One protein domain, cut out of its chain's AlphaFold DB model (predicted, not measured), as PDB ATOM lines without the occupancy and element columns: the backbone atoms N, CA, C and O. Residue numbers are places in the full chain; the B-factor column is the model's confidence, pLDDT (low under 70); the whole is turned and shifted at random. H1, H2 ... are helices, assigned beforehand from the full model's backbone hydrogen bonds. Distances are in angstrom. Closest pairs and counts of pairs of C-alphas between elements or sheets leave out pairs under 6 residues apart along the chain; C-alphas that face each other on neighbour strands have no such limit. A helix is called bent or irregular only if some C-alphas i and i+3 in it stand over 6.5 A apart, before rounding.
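This is residues 5 to 112 of the 215 residues of an uncharacterized protein of Blastopirellula marina (UniProt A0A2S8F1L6). One long helix, H5, runs through the body; H1 crosses it, H3 is beside H1, H4 folds back along H5's first part as a helical hairpin, and little H6 packs on H3 and H5's last part. Between H1 and H2 a long loop reaches out, and its residues 30 to 37 stick out as an arm. The printed part has 108 residues with six named helices, H1 to H6 in chain order, and no named strand: all helix. It is compact, radius of gyration of the C-alphas 14.9 A, spanning 46 by 30 by 21 A.

H5, residues 80 to 101, is 31.1 A long, from C-alpha 80 at (19.674, 34.278, -21.986) to C-alpha 101 at (-10.299, 26.021, -23.019). H4, residues 64 to 77, measures 21.5 A and is only just irregular: C-alphas 74 and 77 are 6.7 A apart. H3 is residues 46 to 59, 19.8 A. H1, residues 15 to 22, begins at C-alpha 15 (3.308, 40.295, -28.664). H2 is residues 40 to 43 and H6 residues 107 to 110.

H5 is the hub. Its residues 82 to 87 touch H4, closest C-alphas Cys 72 and Ala 86 at 5.2 A, opposite ways at a steep tilt of 40 degrees. Its residues 88 to 92 touch H1, about perpendicular at 76 degrees, Ser 19 and Leu 92 closest by C-alphas at 5.9 A. H1 touches H3, a shallow tilt of 26 degrees, opposite ways; the C-alphas of Ala 18 and Phe 52 are closest, 6.2 A. H6 touches H5, closest C-alphas Ala 100 and Asp 108 at 3.8 A, and H3, Arg 57 and Ile 110 at 6.7 A. H2 touches no helix. In H3 and H5 every O i to N i+4 pair is within hydrogen-bond range; in H1 3 of 4 and in H4 8 of 10 are.

The C-alphas farthest apart, Thr 33 and Ser 74, are 46.9 A apart. The printed part has no cut. The link H1 to H2 is long, the others tight. Residues 30 to 31 pair antiparallel with 36 to 37. Mean pLDDT of the printed part is 83.4; residues 21 to 30 and 37 are under 70.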
ATOM      1  N   TRP A   5      12.879  43.035 -25.035       89.38
ATOM      2  CA  TRP A   5      12.143  42.752 -26.275       89.38
ATOM      3  C   TRP A   5      12.840  43.213 -27.558       89.38
ATOM      4  O   TRP A   5      12.426  42.800 -28.637       89.38
ATOM      5  N   ASN A   6      13.931  43.984 -27.479       90.69
ATOM      6  CA  ASN A   6      14.706  44.385 -28.661       90.69
ATOM      7  C   ASN A   6      15.370  43.197 -29.387       90.69
ATOM      8  O   ASN A   6      15.818  43.353 -30.518       90.69
ATOM      9  N   VAL A   7      15.439  42.023 -28.746       91.50
ATOM     10  CA  VAL A   7      15.952  40.786 -29.360       91.50
ATOM     11  C   VAL A   7      14.906  40.054 -30.208       91.50
ATOM     12  O   VAL A   7      15.266  39.210 -31.026       91.50
ATOM     13  N   ALA A   8      13.614  40.354 -30.027       90.81
ATOM     14  CA  ALA A   8      12.565  39.788 -30.865       90.81
ATOM     15  C   ALA A   8      12.546  40.490 -32.234       90.81
ATOM     16  O   ALA A   8      12.669  41.716 -32.304       90.81
ATOM     17  N   PRO A   9      12.357  39.757 -33.338       92.44
ATOM     18  CA  PRO A   9      12.291  40.357 -34.660       92.44
ATOM     19  C   PRO A   9      11.019  41.204 -34.804       92.44
ATOM     20  O   PRO A   9       9.997  40.919 -34.175       92.44
ATOM     21  N   ASP A  10      11.059  42.218 -35.674       92.75
ATOM     22  CA  ASP A  10       9.949  43.158 -35.909       92.75
ATOM     23  C   ASP A  10       8.565  42.498 -36.067       92.75
ATOM     24  O   ASP A  10       7.605  42.998 -35.469       92.75
ATOM     25  N   PRO A  11       8.413  41.364 -36.791       92.50
ATOM     26  CA  PRO A  11       7.122  40.697 -36.920       92.50
ATOM     27  C   PRO A  11       6.514  40.264 -35.586       92.50
ATOM     28  O   PRO A  11       5.294  40.217 -35.493       92.50
ATOM     29  N   LEU A  12       7.326  40.006 -34.555       93.88
ATOM     30  CA  LEU A  12       6.893  39.512 -33.243       93.88
ATOM     31  C   LEU A  12       6.705  40.617 -32.196       93.88
ATOM     32  O   LEU A  12       6.138  40.364 -31.135       93.88
ATOM     33  N   GLN A  13       7.096  41.861 -32.493       92.69
ATOM     34  CA  GLN A  13       7.040  42.979 -31.538       92.69
ATOM     35  C   GLN A  13       5.627  43.291 -31.022       92.69
ATOM     36  O   GLN A  13       5.466  43.844 -29.938       92.69
ATOM     37  N   TYR A  14       4.578  42.911 -31.757       92.31
ATOM     38  CA  TYR A  14       3.195  43.104 -31.304       92.31
ATOM     39  C   TYR A  14       2.834  42.271 -30.067       92.31
ATOM     40  O   TYR A  14       1.918  42.642 -29.337       92.31
ATOM     41  N   LEU A  15       3.540  41.163 -29.822       92.38
ATOM     42  CA  LEU A  15       3.308  40.295 -28.664       92.38
ATOM     43  C   LEU A  15       3.773  40.954 -27.361       92.38
ATOM     44  O   LEU A  15       3.332  40.563 -26.281       92.38
ATOM     45  N   ARG A  16       4.617  41.987 -27.461       90.31
ATOM     46  CA  ARG A  16       5.208  42.687 -26.325       90.31
ATOM     47  C   ARG A  16       4.166  43.253 -25.374       90.31
ATOM     48  O   ARG A  16       4.294  43.063 -24.172       90.31
ATOM     49  N   GLU A  17       3.143  43.944 -25.886       88.31
ATOM     50  CA  GLU A  17       2.145  44.570 -25.007       88.31
ATOM     51  C   GLU A  17       1.362  43.511 -24.224       88.31
ATOM     52  O   GLU A  17       1.202  43.641 -23.012       88.31
ATOM     53  N   ALA A  18       0.914  42.447 -24.894       87.94
ATOM     54  CA  ALA A  18       0.191  41.356 -24.248       87.94
ATOM     55  C   ALA A  18       1.074  40.597 -23.242       87.94
ATOM     56  O   ALA A  18       0.611  40.225 -22.165       87.94
ATOM     57  N   SER A  19       2.354  40.420 -23.568       83.56
ATOM     58  CA  SER A  19       3.314  39.723 -22.724       83.56
ATOM     59  C   SER A  19       3.782  40.589 -21.542       83.56
ATOM     60  O   SER A  19       3.399  40.309 -20.410       83.56
ATOM     61  N   GLU A  20       4.509  41.693 -21.743       76.62
ATOM     62  CA  GLU A  20       5.105  42.479 -20.641       76.62
ATOM     63  C   GLU A  20       4.063  43.048 -19.670       76.62
ATOM     64  O   GLU A  20       4.273  43.086 -18.457       76.62
ATOM     65  N   LYS A  21       2.939  43.539 -20.198       69.31
ATOM     66  CA  LYS A  21       1.990  44.333 -19.409       69.31
ATOM     67  C   LYS A  21       0.990  43.464 -18.655       69.31
ATOM     68  O   LYS A  21       0.450  43.897 -17.634       69.31
ATOM     69  N   TYR A  22       0.719  42.261 -19.163       65.12
ATOM     70  CA  TYR A  22      -0.422  41.472 -18.709       65.12
ATOM     71  C   TYR A  22      -0.104  40.014 -18.353       65.12
ATOM     72  O   TYR A  22      -0.880  39.447 -17.591       65.12
ATOM     73  N   SER A  23       1.038  39.441 -18.766       58.09
ATOM     74  CA  SER A  23       1.445  38.089 -18.324       58.09
ATOM     75  C   SER A  23       2.033  38.063 -16.904       58.09
ATOM     76  O   SER A  23       1.759  37.145 -16.140       58.09
ATOM     77  N   ALA A  24       2.723  39.129 -16.476       49.12
ATOM     78  CA  ALA A  24       3.259  39.251 -15.111       49.12
ATOM     79  C   ALA A  24       2.173  39.363 -14.016       49.12
ATOM     80  O   ALA A  24       2.473  39.289 -12.829       49.12
ATOM     81  N   ASN A  25       0.907  39.545 -14.409       49.03
ATOM     82  CA  ASN A  25      -0.241  39.706 -13.517       49.03
ATOM     83  C   ASN A  25      -1.208  38.513 -13.589       49.03
ATOM     84  O   ASN A  25      -2.396  38.686 -13.327       49.03
ATOM     85  N   LEU A  26      -0.755  37.314 -13.958       54.78
ATOM     86  CA  LEU A  26      -1.620  36.126 -13.970       54.78
ATOM     87  C   LEU A  26      -1.859  35.518 -12.577       54.78
ATOM     88  O   LEU A  26      -2.798  34.749 -12.431       54.78
ATOM     89  N   ILE A  27      -1.112  35.965 -11.559       55.91
ATOM     90  CA  ILE A  27      -1.260  35.555 -10.151       55.91
ATOM     91  C   ILE A  27      -2.671  35.886  -9.645       55.91
ATOM     92  O   ILE A  27      -3.029  37.067  -9.581       55.91
ATOM     93  N   CYS A  28      -3.460  34.889  -9.266       64.69
ATOM     94  CA  CYS A  28      -4.815  35.014  -8.738       64.69
ATOM     95  C   CYS A  28      -4.735  35.392  -7.251       64.69
ATOM     96  O   CYS A  28      -4.464  34.542  -6.409       64.69
ATOM     97  N   PRO A  29      -4.947  36.662  -6.866       66.25
ATOM     98  CA  PRO A  29      -4.827  37.051  -5.471       66.25
ATOM     99  C   PRO A  29      -5.899  36.345  -4.640       66.25
ATOM    100  O   PRO A  29      -7.041  36.196  -5.091       66.25
ATOM    101  N   TYR A  30      -5.537  35.962  -3.417       65.69
ATOM    102  CA  TYR A  30      -6.508  35.531  -2.421       65.69
ATOM    103  C   TYR A  30      -7.384  36.723  -2.020       65.69
ATOM    104  O   TYR A  30      -6.882  37.763  -1.584       65.69
ATOM    105  N   ASP A  31      -8.696  36.592  -2.194       72.31
ATOM    106  CA  ASP A  31      -9.667  37.580  -1.744       72.31
ATOM    107  C   ASP A  31     -10.171  37.190  -0.352       72.31
ATOM    108  O   ASP A  31     -10.923  36.232  -0.176       72.31
ATOM    109  N   GLU A  32      -9.770  37.972   0.650       72.81
ATOM    110  CA  GLU A  32     -10.130  37.765   2.057       72.81
ATOM    111  C   GLU A  32     -11.635  37.849   2.344       72.81
ATOM    112  O   GLU A  32     -12.105  37.305   3.345       72.81
ATOM    113  N   THR A  33     -12.402  38.525   1.488       81.94
ATOM    114  CA  THR A  33     -13.859  38.645   1.625       81.94
ATOM    115  C   THR A  33     -14.556  37.424   1.039       81.94
ATOM    116  O   THR A  33     -15.505  36.911   1.631       81.94
ATOM    117  N   LEU A  34     -14.086  36.954  -0.119       76.44
ATOM    118  CA  LEU A  34     -14.638  35.783  -0.803       76.44
ATOM    119  C   LEU A  34     -14.065  34.457  -0.287       76.44
ATOM    120  O   LEU A  34     -14.607  33.408  -0.632       76.44
ATOM    121  N   LYS A  35     -12.999  34.510   0.523       75.31
ATOM    122  CA  LYS A  35     -12.266  33.357   1.060       75.31
ATOM    123  C   LYS A  35     -11.850  32.365  -0.027       75.31
ATOM    124  O   LYS A  35     -11.989  31.158   0.133       75.31
ATOM    125  N   ARG A  36     -11.382  32.901  -1.159       70.50
ATOM    126  CA  ARG A  36     -10.854  32.138  -2.299       70.50
ATOM    127  C   ARG A  36      -9.916  32.997  -3.136       70.50
ATOM    128  O   ARG A  36     -10.029  34.223  -3.136       70.50
ATOM    129  N   HIS A  37      -9.073  32.362  -3.939       67.50
ATOM    130  CA  HIS A  37      -8.379  33.061  -5.015       67.50
ATOM    131  C   HIS A  37      -9.356  33.449  -6.131       67.50
ATOM    132  O   HIS A  37     -10.237  32.675  -6.528       67.50
ATOM    133  N   VAL A  38      -9.204  34.670  -6.642       70.94
ATOM    134  CA  VAL A  38     -10.025  35.194  -7.741       70.94
ATOM    135  C   VAL A  38      -9.261  35.035  -9.045       70.94
ATOM    136  O   VAL A  38      -8.184  35.617  -9.211       70.94
ATOM    137  N   ARG A  39      -9.828  34.271  -9.986       71.69
ATOM    138  CA  ARG A  39      -9.161  33.969 -11.256       71.69
ATOM    139  C   ARG A  39      -8.885  35.254 -12.029       71.69
ATOM    140  O   ARG A  39      -9.714  36.167 -12.050       71.69
ATOM    141  N   PHE A  40      -7.764  35.312 -12.749       74.44
ATOM    142  CA  PHE A  40      -7.434  36.475 -13.580       74.44
ATOM    143  C   PHE A  40      -8.579  36.876 -14.526       74.44
ATOM    144  O   PHE A  40      -8.888  38.060 -14.667       74.44
ATOM    145  N   VAL A  41      -9.268  35.896 -15.113       76.69
ATOM    146  CA  VAL A  41     -10.406  36.113 -16.021       76.69
ATOM    147  C   VAL A  41     -11.567  36.883 -15.385       76.69
ATOM    148  O   VAL A  41     -12.241  37.650 -16.078       76.69
ATOM    149  N   GLU A  42     -11.772  36.729 -14.074       78.00
ATOM    150  CA  GLU A  42     -12.830  37.404 -13.313       78.00
ATOM    151  C   GLU A  42     -12.507  38.885 -13.081       78.00
ATOM    152  O   GLU A  42     -13.407  39.720 -13.027       78.00
ATOM    153  N   ARG A  43     -11.217  39.223 -12.997       79.31
ATOM    154  CA  ARG A  43     -10.721  40.591 -12.769       79.31
ATOM    155  C   ARG A  43     -10.209  41.287 -14.032       79.31
ATOM    156  O   ARG A  43      -9.800  42.447 -13.974       79.31
ATOM    157  N   MET A  44     -10.201  40.594 -15.169       81.75
ATOM    158  CA  MET A  44      -9.662  41.120 -16.416       81.75
ATOM    159  C   MET A  44     -10.513  42.291 -16.933       81.75
ATOM    160  O   MET A  44     -11.682  42.125 -17.299       81.75
ATOM    161  N   SER A  45      -9.894  43.469 -17.023       86.81
ATOM    162  CA  SER A  45     -10.507  44.692 -17.550       86.81
ATOM    163  C   SER A  45     -10.844  44.589 -19.044       86.81
ATOM    164  O   SER A  45     -10.244  43.812 -19.788       86.81
ATOM    165  N   GLN A  46     -11.758  45.441 -19.522       88.56
ATOM    166  CA  GLN A  46     -12.096  45.499 -20.949       88.56
ATOM    167  C   GLN A  46     -10.884  45.851 -21.827       88.56
ATOM    168  O   GLN A  46     -10.749  45.338 -22.933       88.56
ATOM    169  N   GLN A  47      -9.974  46.696 -21.331       89.25
ATOM    170  CA  GLN A  47      -8.751  47.037 -22.056       89.25
ATOM    171  C   GLN A  47      -7.847  45.811 -22.238       89.25
ATOM    172  O   GLN A  47      -7.369  45.574 -23.343       89.25
ATOM    173  N   GLN A  48      -7.648  45.022 -21.178       87.88
ATOM    174  CA  GLN A  48      -6.884  43.772 -21.243       87.88
ATOM    175  C   GLN A  48      -7.516  42.783 -22.220       87.88
ATOM    176  O   GLN A  48      -6.818  42.245 -23.077       87.88
ATOM    177  N   ARG A  49      -8.843  42.611 -22.148       89.19
ATOM    178  CA  ARG A  49      -9.596  41.764 -23.085       89.19
ATOM    179  C   ARG A  49      -9.338  42.160 -24.532       89.19
ATOM    180  O   ARG A  49      -9.008  41.299 -25.337       89.19
ATOM    181  N   ASN A  50      -9.419  43.453 -24.843       90.94
ATOM    182  CA  ASN A  50      -9.201  43.947 -26.202       90.94
ATOM    183  C   ASN A  50      -7.767  43.678 -26.695       90.94
ATOM    184  O   ASN A  50      -7.587  43.304 -27.851       90.94
ATOM    185  N   VAL A  51      -6.755  43.846 -25.834       91.56
ATOM    186  CA  VAL A  51      -5.352  43.565 -26.190       91.56
ATOM    187  C   VAL A  51      -5.152  42.079 -26.479       91.56
ATOM    188  O   VAL A  51      -4.584  41.728 -27.515       91.56
ATOM    189  N   PHE A  52      -5.650  41.196 -25.609       91.62
ATOM    190  CA  PHE A  52      -5.553  39.755 -25.835       91.62
ATOM    191  C   PHE A  52      -6.339  39.317 -27.073       91.62
ATOM    192  O   PHE A  52      -5.828  38.525 -27.857       91.62
ATOM    193  N   GLU A  53      -7.533  39.866 -27.312       93.06
ATOM    194  CA  GLU A  53      -8.322  39.559 -28.509       93.06
ATOM    195  C   GLU A  53      -7.562  39.931 -29.790       93.06
ATOM    196  O   GLU A  53      -7.440  39.112 -30.703       93.06
ATOM    197  N   GLN A  54      -7.032  41.156 -29.866       93.56
ATOM    198  CA  GLN A  54      -6.246  41.611 -31.018       93.56
ATOM    199  C   GLN A  54      -5.011  40.732 -31.229       93.56
ATOM    200  O   GLN A  54      -4.682  40.383 -32.366       93.56
ATOM    201  N   THR A  55      -4.371  40.334 -30.131       93.88
ATOM    202  CA  THR A  55      -3.215  39.439 -30.145       93.88
ATOM    203  C   THR A  55      -3.588  38.066 -30.702       93.88
ATOM    204  O   THR A  55      -2.942  37.617 -31.647       93.88
ATOM    205  N   CYS A  56      -4.676  37.447 -30.228       93.06
ATOM    206  CA  CYS A  56      -5.173  36.173 -30.759       93.06
ATOM    207  C   CYS A  56      -5.478  36.249 -32.254       93.06
ATOM    208  O   CYS A  56      -5.051  35.381 -33.012       93.06
ATOM    209  N   ARG A  57      -6.183  37.296 -32.701       94.38
ATOM    210  CA  ARG A  57      -6.524  37.468 -34.125       94.38
ATOM    211  C   ARG A  57      -5.279  37.559 -35.004       94.38
ATOM    212  O   ARG A  57      -5.281  37.046 -36.123       94.38
ATOM    213  N   LYS A  58      -4.218  38.196 -34.507       94.44
ATOM    214  CA  LYS A  58      -2.953  38.274 -35.234       94.44
ATOM    215  C   LYS A  58      -2.211  36.937 -35.222       94.44
ATOM    216  O   LYS A  58      -1.851  36.468 -36.288       94.44
ATOM    217  N   ILE A  59      -2.106  36.276 -34.072       92.81
ATOM    218  CA  ILE A  59      -1.509  34.936 -33.912       92.81
ATOM    219  C   ILE A  59      -2.082  33.923 -34.911       92.81
ATOM    220  O   ILE A  59      -1.323  33.178 -35.526       92.81
ATOM    221  N   VAL A  60      -3.405  33.897 -35.101       92.56
ATOM    222  CA  VAL A  60      -4.061  32.941 -36.017       92.56
ATOM    223  C   VAL A  60      -4.013  33.361 -37.488       92.56
ATOM    224  O   VAL A  60      -4.542  32.660 -38.352       92.56
ATOM    225  N   SER A  61      -3.411  34.511 -37.801       92.12
ATOM    226  CA  SER A  61      -3.263  34.943 -39.187       92.12
ATOM    227  C   SER A  61      -2.299  34.015 -39.942       92.12
ATOM    228  O   SER A  61      -1.358  33.478 -39.350       92.12
ATOM    229  N   PRO A  62      -2.505  33.801 -41.255       91.56
ATOM    230  CA  PRO A  62      -1.681  32.878 -42.028       91.56
ATOM    231  C   PRO A  62      -0.181  33.172 -41.899       91.56
ATOM    232  O   PRO A  62       0.262  34.284 -42.173       91.56
ATOM    233  N   GLY A  63       0.595  32.160 -41.508       88.12
ATOM    234  CA  GLY A  63       2.055  32.236 -41.381       88.12
ATOM    235  C   GLY A  63       2.573  32.716 -40.021       88.12
ATOM    236  O   GLY A  63       3.710  32.395 -39.684       88.12
ATOM    237  N   GLU A  64       1.761  33.387 -39.201       92.06
ATOM    238  CA  GLU A  64       2.213  33.954 -37.917       92.06
ATOM    239  C   GLU A  64       2.647  32.869 -36.926       92.06
ATOM    240  O   GLU A  64       3.712  32.979 -36.322       92.06
ATOM    241  N   MET A  65       1.898  31.765 -36.825       90.38
ATOM    242  CA  MET A  65       2.302  30.623 -35.994       90.38
ATOM    243  C   MET A  65       3.632  29.997 -36.427       90.38
ATOM    244  O   MET A  65       4.395  29.573 -35.564       90.38
ATOM    245  N   SER A  66       3.940  29.974 -37.730       90.50
ATOM    246  CA  SER A  66       5.242  29.487 -38.212       90.50
ATOM    247  C   SER A  66       6.352  30.428 -37.770       90.50
ATOM    248  O   SER A  66       7.315  29.981 -37.169       90.50
ATOM    249  N   VAL A  67       6.182  31.738 -37.981       93.06
ATOM    250  CA  VAL A  67       7.183  32.748 -37.598       93.06
ATOM    251  C   VAL A  67       7.470  32.700 -36.097       93.06
ATOM    252  O   VAL A  67       8.628  32.765 -35.688       93.06
ATOM    253  N   ILE A  68       6.425  32.565 -35.276       92.94
ATOM    254  CA  ILE A  68       6.577  32.436 -33.827       92.94
ATOM    255  C   ILE A  68       7.319  31.139 -33.476       92.94
ATOM    256  O   ILE A  68       8.263  31.181 -32.689       92.94
ATOM    257  N   GLY A  69       6.917  30.008 -34.062       89.56
ATOM    258  CA  GLY A  69       7.538  28.707 -33.814       89.56
ATOM    259  C   GLY A  69       9.012  28.667 -34.210       89.56
ATOM    260  O   GLY A  69       9.854  28.351 -33.371       89.56
ATOM    261  N   ASP A  70       9.318  29.070 -35.444       89.62
ATOM    262  CA  ASP A  70      10.669  29.093 -36.013       89.62
ATOM    263  C   ASP A  70      11.604  29.972 -35.172       89.62
ATOM    264  O   ASP A  70      12.739  29.591 -34.874       89.62
ATOM    265  N   TRP A  71      11.127  31.146 -34.736       91.00
ATOM    266  CA  TRP A  71      11.925  32.024 -33.885       91.00
ATOM    267  C   TRP A  71      12.159  31.414 -32.501       91.00
ATOM    268  O   TRP A  71      13.312  31.311 -32.080       91.00
ATOM    269  N   CYS A  72      11.099  30.953 -31.827       87.44
ATOM    270  CA  CYS A  72      11.186  30.322 -30.509       87.44
ATOM    271  C   CYS A  72      12.118  29.097 -30.501       87.44
ATOM    272  O   CYS A  72      12.821  28.881 -29.512       87.44
ATOM    273  N   GLU A  73      12.141  28.308 -31.576       84.62
ATOM    274  CA  GLU A  73      13.070  27.186 -31.744       84.62
ATOM    275  C   GLU A  73      14.506  27.670 -31.989       84.62
ATOM    276  O   GLU A  73      15.437  27.203 -31.330       84.62
ATOM    277  N   SER A  74      14.699  28.658 -32.870       86.38
ATOM    278  CA  SER A  74      16.033  29.178 -33.196       86.38
ATOM    279  C   SER A  74      16.778  29.742 -31.979       86.38
ATOM    280  O   SER A  74      17.998  29.596 -31.869       86.38
ATOM    281  N   VAL A  75      16.049  30.337 -31.030       86.31
ATOM    282  CA  VAL A  75      16.632  30.959 -29.836       86.31
ATOM    283  C   VAL A  75      16.804  30.005 -28.654       86.31
ATOM    284  O   VAL A  75      17.413  30.398 -27.658       86.31
ATOM    285  N   SER A  76      16.378  28.738 -28.755       72.62
ATOM    286  CA  SER A  76      16.652  27.718 -27.724       72.62
ATOM    287  C   SER A  76      18.157  27.562 -27.444       72.62
ATOM    288  O   SER A  76      18.558  27.220 -26.332       72.62
ATOM    289  N   HIS A  77      19.010  27.886 -28.422       72.94
ATOM    290  CA  HIS A  77      20.471  27.905 -28.288       72.94
ATOM    291  C   HIS A  77      21.080  29.321 -28.295       72.94
ATOM    292  O   HIS A  77      22.296  29.464 -28.422       72.94
ATOM    293  N   GLY A  78      20.248  30.360 -28.164       78.38
ATOM    294  CA  GLY A  78      20.649  31.767 -28.181       78.38
ATOM    295  C   GLY A  78      21.188  32.279 -26.841       78.38
ATOM    296  O   GLY A  78      21.657  31.532 -25.979       78.38
ATOM    297  N   THR A  79      21.130  33.588 -26.648       84.88
ATOM    298  CA  THR A  79      21.435  34.278 -25.391       84.88
ATOM    299  C   THR A  79      20.343  34.050 -24.341       84.88
ATOM    300  O   THR A  79      19.225  33.638 -24.641       84.88
ATOM    301  N   GLU A  80      20.658  34.332 -23.076       77.00
ATOM    302  CA  GLU A  80      19.674  34.278 -21.986       77.00
ATOM    303  C   GLU A  80      18.491  35.227 -22.222       77.00
ATOM    304  O   GLU A  80      17.345  34.857 -21.983       77.00
ATOM    305  N   THR A  81      18.754  36.421 -22.759       83.00
ATOM    306  CA  THR A  81      17.710  37.398 -23.081       83.00
ATOM    307  C   THR A  81      16.777  36.901 -24.181       83.00
ATOM    308  O   THR A  81      15.563  37.036 -24.047       83.00
ATOM    309  N   GLU A  82      17.312  36.291 -25.241       85.69
ATOM    310  CA  GLU A  82      16.493  35.715 -26.315       85.69
ATOM    311  C   GLU A  82      15.620  34.564 -25.806       85.69
ATOM    312  O   GLU A  82      14.420  34.544 -26.084       85.69
ATOM    313  N   ARG A  83      16.190  33.660 -24.994       82.69
ATOM    314  CA  ARG A  83      15.419  32.585 -24.349       82.69
ATOM    315  C   ARG A  83      14.289  33.141 -23.488       82.69
ATOM    316  O   ARG A  83      13.149  32.719 -23.645       82.69
ATOM    317  N   HIS A  84      14.577  34.150 -22.665       79.62
ATOM    318  CA  HIS A  84      13.577  34.778 -21.803       79.62
ATOM    319  C   HIS A  84      12.398  35.376 -22.588       79.62
ATOM    320  O   HIS A  84      11.239  35.230 -22.193       79.62
ATOM    321  N   VAL A  85      12.667  36.049 -23.710       84.94
ATOM    322  CA  VAL A  85      11.596  36.614 -24.546       84.94
ATOM    323  C   VAL A  85      10.801  35.507 -25.244       84.94
ATOM    324  O   VAL A  85       9.573  35.579 -25.270       84.94
ATOM    325  N   ALA A  86      11.451  34.449 -25.736       84.88
ATOM    326  CA  ALA A  86      10.742  33.288 -26.281       84.88
ATOM    327  C   ALA A  86       9.836  32.611 -25.252       84.88
ATOM    328  O   ALA A  86       8.702  32.258 -25.574       84.88
ATOM    329  N   ASP A  87      10.270  32.499 -24.000       77.44
ATOM    330  CA  ASP A  87       9.417  31.975 -22.932       77.44
ATOM    331  C   ASP A  87       8.231  32.876 -22.647       77.44
ATOM    332  O   ASP A  87       7.116  32.393 -22.481       77.44
ATOM    333  N   SER A  88       8.452  34.187 -22.651       81.12
ATOM    334  CA  SER A  88       7.389  35.169 -22.452       81.12
ATOM    335  C   SER A  88       6.324  35.071 -23.559       81.12
ATOM    336  O   SER A  88       5.134  35.264 -23.298       81.12
ATOM    337  N   ILE A  89       6.727  34.715 -24.788       87.50
ATOM    338  CA  ILE A  89       5.807  34.386 -25.886       87.50
ATOM    339  C   ILE A  89       5.095  33.053 -25.632       87.50
ATOM    340  O   ILE A  89       3.874  32.996 -25.757       87.50
ATOM    341  N   ARG A  90       5.815  31.987 -25.258       82.56
ATOM    342  CA  ARG A  90       5.209  30.672 -24.963       82.56
ATOM    343  C   ARG A  90       4.171  30.766 -23.843       82.56
ATOM    344  O   ARG A  90       3.068  30.256 -24.007       82.56
ATOM    345  N   GLN A  91       4.488  31.463 -22.754       77.12
ATOM    346  CA  GLN A  91       3.574  31.698 -21.634       77.12
ATOM    347  C   GLN A  91       2.327  32.461 -22.077       77.12
ATOM    348  O   GLN A  91       1.217  32.078 -21.721       77.12
ATOM    349  N   LEU A  92       2.491  33.501 -22.902       85.38
ATOM    350  CA  LEU A  92       1.360  34.227 -23.474       85.38
ATOM    351  C   LEU A  92       0.476  33.308 -24.326       85.38
ATOM    352  O   LEU A  92      -0.735  33.298 -24.143       85.38
ATOM    353  N   LEU A  93       1.057  32.536 -25.247       86.75
ATOM    354  CA  LEU A  93       0.299  31.609 -26.094       86.75
ATOM    355  C   LEU A  93      -0.462  30.579 -25.265       86.75
ATOM    356  O   LEU A  93      -1.624  30.298 -25.546       86.75
ATOM    357  N   TRP A  94       0.184  30.046 -24.235       80.75
ATOM    358  CA  TRP A  94      -0.423  29.076 -23.346       80.75
ATOM    359  C   TRP A  94      -1.588  29.682 -22.554       80.75
ATOM    360  O   TRP A  94      -2.687  29.136 -22.585       80.75
ATOM    361  N   PHE A  95      -1.408  30.876 -21.988       81.56
ATOM    362  CA  PHE A  95      -2.490  31.622 -21.344       81.56
ATOM    363  C   PHE A  95      -3.674  31.876 -22.293       81.56
ATOM    364  O   PHE A  95      -4.830  31.691 -21.922       81.56
ATOM    365  N   LEU A  96      -3.420  32.260 -23.547       88.19
ATOM    366  CA  LEU A  96      -4.491  32.481 -24.522       88.19
ATOM    367  C   LEU A  96      -5.258  31.188 -24.844       88.19
ATOM    368  O   LEU A  96      -6.483  31.227 -24.982       88.19
ATOM    369  N   MET A  97      -4.561  30.049 -24.921       85.06
ATOM    370  CA  MET A  97      -5.198  28.738 -25.069       85.06
ATOM    371  C   MET A  97      -6.055  28.381 -23.851       85.06
ATOM    372  O   MET A  97      -7.145  27.848 -24.029       85.06
ATOM    373  N   GLU A  98      -5.631  28.727 -22.635       79.38
ATOM    374  CA  GLU A  98      -6.443  28.522 -21.425       79.38
ATOM    375  C   GLU A  98      -7.739  29.317 -21.457       79.38
ATOM    376  O   GLU A  98      -8.795  28.758 -21.176       79.38
ATOM    377  N   LEU A  99      -7.681  30.591 -21.865       84.44
ATOM    378  CA  LEU A  99      -8.891  31.398 -22.030       84.44
ATOM    379  C   LEU A  99      -9.887  30.704 -22.975       84.44
ATOM    380  O   LEU A  99     -11.091  30.689 -22.717       84.44
ATOM    381  N   ALA A 100      -9.390  30.110 -24.061       87.50
ATOM    382  CA  ALA A 100     -10.216  29.363 -24.998       87.50
ATOM    383  C   ALA A 100     -10.739  28.035 -24.416       87.50
ATOM    384  O   ALA A 100     -11.918  27.728 -24.593       87.50
ATOM    385  N   GLU A 101      -9.907  27.268 -23.703       82.56
ATOM    386  CA  GLU A 101     -10.299  26.021 -23.019       82.56
ATOM    387  C   GLU A 101     -11.369  26.260 -21.943       82.56
ATOM    388  O   GLU A 101     -12.280  25.448 -21.780       82.56
ATOM    389  N   ASP A 102     -11.297  27.402 -21.259       79.38
ATOM    390  CA  ASP A 102     -12.286  27.861 -20.284       79.38
ATOM    391  C   ASP A 102     -13.601  28.343 -20.932       79.38
ATOM    392  O   ASP A 102     -14.531  28.752 -20.231       79.38
ATOM    393  N   GLY A 103     -13.702  28.301 -22.266       85.12
ATOM    394  CA  GLY A 103     -14.888  28.715 -23.012       85.12
ATOM    395  C   GLY A 103     -15.128  30.222 -22.963       85.12
ATOM    396  O   GLY A 103     -16.279  30.656 -22.979       85.12
ATOM    397  N   MET A 104     -14.067  31.025 -22.839       85.56
ATOM    398  CA  MET A 104     -14.168  32.471 -22.678       85.56
ATOM    399  C   MET A 104     -14.278  33.190 -24.031       85.56
ATOM    400  O   MET A 104     -13.309  33.192 -24.796       85.56
ATOM    401  N   PRO A 105     -15.377  33.917 -24.308       87.88
ATOM    402  CA  PRO A 105     -15.476  34.700 -25.532       87.88
ATOM    403  C   PRO A 105     -14.561  35.938 -25.515       87.88
ATOM    404  O   PRO A 105     -14.425  36.582 -24.465       87.88
ATOM    405  N   PRO A 106     -13.972  36.327 -26.666       91.25
ATOM    406  CA  PRO A 106     -14.052  35.668 -27.980       91.25
ATOM    407  C   PRO A 106     -12.936  34.628 -28.225       91.25
ATOM    408  O   PRO A 106     -12.721  34.202 -29.359       91.25
ATOM    409  N   PHE A 107     -12.160  34.268 -27.201       92.12
ATOM    410  CA  PHE A 107     -10.964  33.429 -27.330       92.12
ATOM    411  C   PHE A 107     -11.300  32.003 -27.771       92.12
ATOM    412  O   PHE A 107     -10.624  31.463 -28.646       92.12
ATOM    413  N   ASP A 108     -12.374  31.432 -27.228       91.81
ATOM    414  CA  ASP A 108     -12.902  30.105 -27.570       91.81
ATOM    415  C   ASP A 108     -13.354  29.981 -29.036       91.81
ATOM    416  O   ASP A 108     -13.337  28.892 -29.616       91.81
ATOM    417  N   GLU A 109     -13.759  31.093 -29.652       93.12
ATOM    418  CA  GLU A 109     -14.090  31.171 -31.074       93.12
ATOM    419  C   GLU A 109     -12.840  31.361 -31.936       93.12
ATOM    420  O   GLU A 109     -12.686  30.675 -32.947       93.12
ATOM    421  N   ILE A 110     -11.942  32.272 -31.542       93.62
ATOM    422  CA  ILE A 110     -10.746  32.620 -32.327       93.62
ATOM    423  C   ILE A 110      -9.745  31.460 -32.366       93.62
ATOM    424  O   ILE A 110      -9.165  31.194 -33.417       93.62
ATOM    425  N   LEU A 111      -9.536  30.780 -31.238       91.31
ATOM    426  CA  LEU A 111      -8.522  29.730 -31.088       91.31
ATOM    427  C   LEU A 111      -9.081  28.319 -31.289       91.31
ATOM    428  O   LEU A 111      -8.380  27.327 -31.077       91.31
ATOM    429  N   ARG A 112     -10.341  28.196 -31.719       88.44
ATOM    430  CA  ARG A 112     -10.978  26.896 -31.922       88.44
ATOM    431  C   ARG A 112     -10.213  26.059 -32.944       88.44
ATOM    432  O   ARG A 112     -10.158  26.402 -34.121       88.44
TER     433      ARG A 112